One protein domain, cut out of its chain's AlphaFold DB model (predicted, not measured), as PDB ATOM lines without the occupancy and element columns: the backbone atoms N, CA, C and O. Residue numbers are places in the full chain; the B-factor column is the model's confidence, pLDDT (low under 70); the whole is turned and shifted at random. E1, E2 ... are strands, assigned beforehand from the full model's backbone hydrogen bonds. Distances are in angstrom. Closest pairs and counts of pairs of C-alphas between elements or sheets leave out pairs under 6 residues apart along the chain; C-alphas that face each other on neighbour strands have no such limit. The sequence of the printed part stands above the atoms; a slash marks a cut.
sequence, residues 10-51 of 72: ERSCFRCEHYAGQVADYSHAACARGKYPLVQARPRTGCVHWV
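Overview. This is residues 10 to 51 of the 72 residues of an uncharacterized protein of Paraburkholderia steynii (UniProt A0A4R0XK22). Little regular structure is here: a small sheet of three short strands, E1, E2 and E3, has the unnamed stretches before E1 and after E3 looped over one face, and its other face is bare. The 42 printed residues hold 12 in named strands, in the order E1 E2 E3, all antiparallel, with no named helix; the class is all strand. The whole is compact, radius of gyration of the C-alphas 9.0 A, spanning 25 by 23 by 13 A.

Along the chain. Find C-alpha 19 at (10.415, 1.695, -40.603); from there E1, residues 19 to 23, runs 11.4 A. E2 is residues 28 to 31, 9.7 A. E3, residues 39 to 41, runs 6.3 A to C-alpha 41 at (19.212, 5.138, -38.164).

Arrangement. The strands form a meander, each the antiparallel neighbour of the one before. In the hairpin E1 and E2, at 148 degrees, look for N 30 and O 21, 2.8 A apart. In the hairpin E2 and E3, at 140 degrees, N 31 and O 39 are 2.9 A apart.

Size, cuts and confidence. The farthest C-alphas, of Glu 10 and Lys 35, are 25.7 A apart. The printed part has no cut, and no link between strands is long. Only residue 10 is under pLDDT 70.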
ATOM      1  N   GLU A  10      20.365  -0.427 -51.410       62.41
ATOM      2  CA  GLU A  10      19.791  -1.771 -51.151       62.41
ATOM      3  C   GLU A  10      19.227  -1.934 -49.732       62.41
ATOM      4  O   GLU A  10      18.281  -2.684 -49.528       62.41
ATOM      5  N   ARG A  11      19.744  -1.176 -48.756       71.56
ATOM      6  CA  ARG A  11      19.321  -1.259 -47.348       71.56
ATOM      7  C   ARG A  11      18.738   0.035 -46.792       71.56
ATOM      8  O   ARG A  11      18.884   0.331 -45.610       71.56
ATOM      9  N   SER A  12      18.106   0.857 -47.631       80.69
ATOM     10  CA  SER A  12      17.485   2.092 -47.131       80.69
ATOM     11  C   SER A  12      16.394   1.788 -46.093       80.69
ATOM     12  O   SER A  12      15.634   0.827 -46.241       80.69
ATOM     13  N   CYS A  13      16.277   2.626 -45.055       84.50
ATOM     14  CA  CYS A  13      15.223   2.469 -44.049       84.50
ATOM     15  C   CYS A  13      13.826   2.548 -44.676       84.50
ATOM     16  O   CYS A  13      12.916   1.925 -44.162       84.50
ATOM     17  N   PHE A  14      13.661   3.232 -45.810       81.31
ATOM     18  CA  PHE A  14      12.386   3.338 -46.528       81.31
ATOM     19  C   PHE A  14      11.856   2.010 -47.077       81.31
ATOM     20  O   PHE A  14      10.661   1.885 -47.312       81.31
ATOM     21  N   ARG A  15      12.737   1.026 -47.282       80.62
ATOM     22  CA  ARG A  15      12.374  -0.335 -47.704       80.62
ATOM     23  C   ARG A  15      12.399  -1.332 -46.541       80.62
ATOM     24  O   ARG A  15      12.351  -2.536 -46.772       80.62
ATOM     25  N   CYS A  16      12.540  -0.841 -45.307       83.81
ATOM     26  CA  CYS A  16      12.633  -1.672 -44.116       83.81
ATOM     27  C   CYS A  16      11.246  -1.957 -43.535       83.81
ATOM     28  O   CYS A  16      10.458  -1.031 -43.356       83.81
ATOM     29  N   GLU A  17      10.984  -3.200 -43.139       85.44
ATOM     30  CA  GLU A  17       9.739  -3.583 -42.453       85.44
ATOM     31  C   GLU A  17       9.563  -2.856 -41.109       85.44
ATOM     32  O   GLU A  17       8.455  -2.591 -40.657       85.44
ATOM     33  N   HIS A  18      10.674  -2.499 -40.463       84.88
ATOM     34  CA  HIS A  18      10.681  -1.843 -39.153       84.88
ATOM     35  C   HIS A  18      10.652  -0.312 -39.230       84.88
ATOM     36  O   HIS A  18      10.856   0.366 -38.218       84.88
ATOM     37  N   TYR A  19      10.459   0.253 -40.421       85.62
ATOM     38  CA  TYR A  19      10.415   1.695 -40.603       85.62
ATOM     39  C   TYR A  19       9.206   2.311 -39.897       85.62
ATOM     40  O   TYR A  19       8.062   1.990 -40.201       85.62
ATOM     41  N   ALA A  20       9.470   3.229 -38.968       85.25
ATOM     42  CA  ALA A  20       8.452   3.864 -38.131       85.25
ATOM     43  C   ALA A  20       8.282   5.366 -38.400       85.25
ATOM     44  O   ALA A  20       7.521   6.034 -37.704       85.25
ATOM     45  N   GLY A  21       8.998   5.907 -39.387       84.12
ATOM     46  CA  GLY A  21       8.933   7.315 -39.770       84.12
ATOM     47  C   GLY A  21      10.284   8.022 -39.734       84.12
ATOM     48  O   GLY A  21      11.321   7.430 -39.428       84.12
ATOM     49  N   GLN A  22      10.266   9.310 -40.070       87.44
ATOM     50  CA  GLN A  22      11.443  10.179 -40.034       87.44
ATOM     51  C   GLN A  22      11.364  11.096 -38.821       87.44
ATOM     52  O   GLN A  22      10.279  11.508 -38.416       87.44
ATOM     53  N   VAL A  23      12.518  11.411 -38.249       82.94
ATOM     54  CA  VAL A  23      12.655  12.281 -37.079       82.94
ATOM     55  C   VAL A  23      13.794  13.268 -37.304       82.94
ATOM     56  O   VAL A  23      14.642  13.049 -38.172       82.94
ATOM     57  N   ALA A  24      13.806  14.347 -36.516       81.50
ATOM     58  CA  ALA A  24      14.800  15.418 -36.605       81.50
ATOM     59  C   ALA A  24      14.944  15.955 -38.043       81.50
ATOM     60  O   ALA A  24      16.000  15.830 -38.660       81.50
ATOM     61  N   ASP A  25      13.851  16.479 -38.603       83.00
ATOM     62  CA  ASP A  25      13.847  17.135 -39.919       83.00
ATOM     63  C   ASP A  25      14.438  16.271 -41.044       83.00
ATOM     64  O   ASP A  25      15.287  16.709 -41.816       83.00
ATOM     65  N   TYR A  26      13.991  15.015 -41.147       74.94
ATOM     66  CA  TYR A  26      14.398  14.069 -42.200       74.94
ATOM     67  C   TYR A  26      15.872  13.618 -42.141       74.94
ATOM     68  O   TYR A  26      16.330  12.873 -43.014       74.94
ATOM     69  N   SER A  27      16.628  14.011 -41.110       82.06
ATOM     70  CA  SER A  27      18.025  13.584 -40.939       82.06
ATOM     71  C   SER A  27      18.150  12.146 -40.422       82.06
ATOM     72  O   SER A  27      19.126  11.453 -40.735       82.06
ATOM     73  N   HIS A  28      17.137  11.663 -39.698       82.38
ATOM     74  CA  HIS A  28      17.116  10.340 -39.087       82.38
ATOM     75  C   HIS A  28      15.825   9.582 -39.401       82.38
ATOM     76  O   HIS A  28      14.749  10.161 -39.542       82.38
ATOM     77  N   ALA A  29      15.931   8.258 -39.478       84.25
ATOM     78  CA  ALA A  29      14.790   7.352 -39.519       84.25
ATOM     79  C   ALA A  29      14.613   6.689 -38.151       84.25
ATOM     80  O   ALA A  29      15.588   6.238 -37.544       84.25
ATOM     81  N   ALA A  30      13.369   6.613 -37.688       82.94
ATOM     82  CA  ALA A  30      12.983   5.842 -36.521       82.94
ATOM     83  C   ALA A  30      12.699   4.391 -36.930       82.94
ATOM     84  O   ALA A  30      12.001   4.123 -37.910       82.94
ATOM     85  N   CYS A  31      13.244   3.453 -36.163       84.25
ATOM     86  CA  CYS A  31      13.022   2.023 -36.327       84.25
ATOM     87  C   CYS A  31      12.205   1.506 -35.140       84.25
ATOM     88  O   CYS A  31      12.721   1.469 -34.020       84.25
ATOM     89  N   ALA A  32      10.957   1.092 -35.373       83.06
ATOM     90  CA  ALA A  32      10.102   0.497 -34.345       83.06
ATOM     91  C   ALA A  32      10.067  -1.019 -34.530       83.06
ATOM     92  O   ALA A  32       9.313  -1.562 -35.333       83.06
ATOM     93  N   ARG A  33      10.903  -1.719 -33.764       79.25
ATOM     94  CA  ARG A  33      10.956  -3.181 -33.777       79.25
ATOM     95  C   ARG A  33      10.150  -3.732 -32.605       79.25
ATOM     96  O   ARG A  33      10.718  -4.182 -31.615       79.25
ATOM     97  N   GLY A  34       8.823  -3.683 -32.694       78.25
ATOM     98  CA  GLY A  34       7.924  -4.244 -31.677       78.25
ATOM     99  C   GLY A  34       8.256  -3.779 -30.251       78.25
ATOM    100  O   GLY A  34       8.101  -2.608 -29.931       78.25
ATOM    101  N   LYS A  35       8.713  -4.705 -29.394       75.94
ATOM    102  CA  LYS A  35       9.045  -4.439 -27.978       75.94
ATOM    103  C   LYS A  35      10.446  -3.852 -27.744       75.94
ATOM    104  O   LYS A  35      10.798  -3.587 -26.598       75.94
ATOM    105  N   TYR A  36      11.264  -3.710 -28.784       73.69
ATOM    106  CA  TYR A  36      12.615  -3.167 -28.652       73.69
ATOM    107  C   TYR A  36      12.607  -1.629 -28.656       73.69
ATOM    108  O   TYR A  36      11.705  -1.026 -29.241       73.69
ATOM    109  N   PRO A  37      13.616  -0.985 -28.038       72.94
ATOM    110  CA  PRO A  37      13.757   0.467 -28.059       72.94
ATOM    111  C   PRO A  37      13.796   1.022 -29.488       72.94
ATOM    112  O   PRO A  37      14.356   0.394 -30.388       72.94
ATOM    113  N   LEU A  38      13.237   2.221 -29.678       73.56
ATOM    114  CA  LEU A  38      13.318   2.960 -30.937       73.56
ATOM    115  C   LEU A  38      14.784   3.241 -31.277       73.56
ATOM    116  O   LEU A  38      15.473   3.964 -30.557       73.56
ATOM    117  N   VAL A  39      15.254   2.680 -32.387       75.75
ATOM    118  CA  VAL A  39      16.613   2.923 -32.882       75.75
ATOM    119  C   VAL A  39      16.572   4.056 -33.901       75.75
ATOM    120  O   VAL A  39      15.751   4.035 -34.819       75.75
ATOM    121  N   GLN A  40      17.474   5.027 -33.760       80.06
ATOM    122  CA  GLN A  40      17.700   6.055 -34.775       80.06
ATOM    123  C   GLN A  40      18.738   5.564 -35.784       80.06
ATOM    124  O   GLN A  40      19.858   5.200 -35.425       80.06
ATOM    125  N   ALA A  41      18.363   5.560 -37.058       76.75
ATOM    126  CA  ALA A  41      19.212   5.138 -38.164       76.75
ATOM    127  C   ALA A  41      19.365   6.259 -39.196       76.75
ATOM    128  O   ALA A  41      18.588   7.217 -39.224       76.75
ATOM    129  N   ARG A  42      20.363   6.141 -40.077       79.25
ATOM    130  CA  ARG A  42      20.477   7.036 -41.233       79.25
ATOM    131  C   ARG A  42      19.535   6.550 -42.343       79.25
ATOM    132  O   ARG A  42      19.702   5.422 -42.815       79.25
ATOM    133  N   PRO A  43      18.598   7.385 -42.827       73.50
ATOM    134  CA  PRO A  43      17.507   6.941 -43.697       73.50
ATOM    135  C   PRO A  43      17.983   6.295 -45.007       73.50
ATOM    136  O   PRO A  43      17.385   5.331 -45.485       73.50
ATOM    137  N   ARG A  44      19.097   6.779 -45.576       75.56
ATOM    138  CA  ARG A  44      19.650   6.281 -46.850       75.56
ATOM    139  C   ARG A  44      20.597   5.085 -46.715       75.56
ATOM    140  O   ARG A  44      20.917   4.475 -47.728       75.56
ATOM    141  N   THR A  45      21.072   4.774 -45.508       73.50
ATOM    142  CA  THR A  45      22.120   3.759 -45.270       73.50
ATOM    143  C   THR A  45      21.623   2.533 -44.509       73.50
ATOM    144  O   THR A  45      22.268   1.491 -44.584       73.50
ATOM    145  N   GLY A  46      20.481   2.626 -43.822       73.69
ATOM    146  CA  GLY A  46      19.939   1.507 -43.053       73.69
ATOM    147  C   GLY A  46      20.575   1.353 -41.675       73.69
ATOM    148  O   GLY A  46      21.388   2.170 -41.240       73.69
ATOM    149  N   CYS A  47      20.191   0.289 -40.975       77.06
ATOM    150  CA  CYS A  47      20.774  -0.115 -39.696       77.06
ATOM    151  C   CYS A  47      21.135  -1.606 -39.713       77.06
ATOM    152  O   CYS A  47      20.749  -2.342 -40.618       77.06
ATOM    153  N   VAL A  48      21.851  -2.072 -38.686       78.56
ATOM    154  CA  VAL A  48      22.230  -3.493 -38.540       78.56
ATOM    155  C   VAL A  48      21.030  -4.441 -38.417       78.56
ATOM    156  O   VAL A  48      21.170  -5.637 -38.632       78.56
ATOM    157  N   HIS A  49      19.851  -3.907 -38.091       76.31
ATOM    158  CA  HIS A  49      18.587  -4.642 -38.002       76.31
ATOM    159  C   HIS A  49      17.696  -4.429 -39.228       76.31
ATOM    160  O   HIS A  49      16.485  -4.623 -39.141       76.31
ATOM    161  N   TRP A  50      18.264  -3.970 -40.343       81.56
ATOM    162  CA  TRP A  50      17.507  -3.784 -41.570       81.56
ATOM    163  C   TRP A  50      16.968  -5.125 -42.076       81.56
ATOM    164  O   TRP A  50      17.710  -6.100 -42.183       81.56
ATOM    165  N   VAL A  51      15.679  -5.140 -42.403       83.19
ATOM    166  CA  VAL A  51      14.972  -6.278 -42.993       83.19
ATOM    167  C   VAL A  51      14.086  -5.732 -44.101       83.19
ATOM    168  O   VAL A  51      13.352  -4.776 -43.864       83.19
TER     169      VAL A  51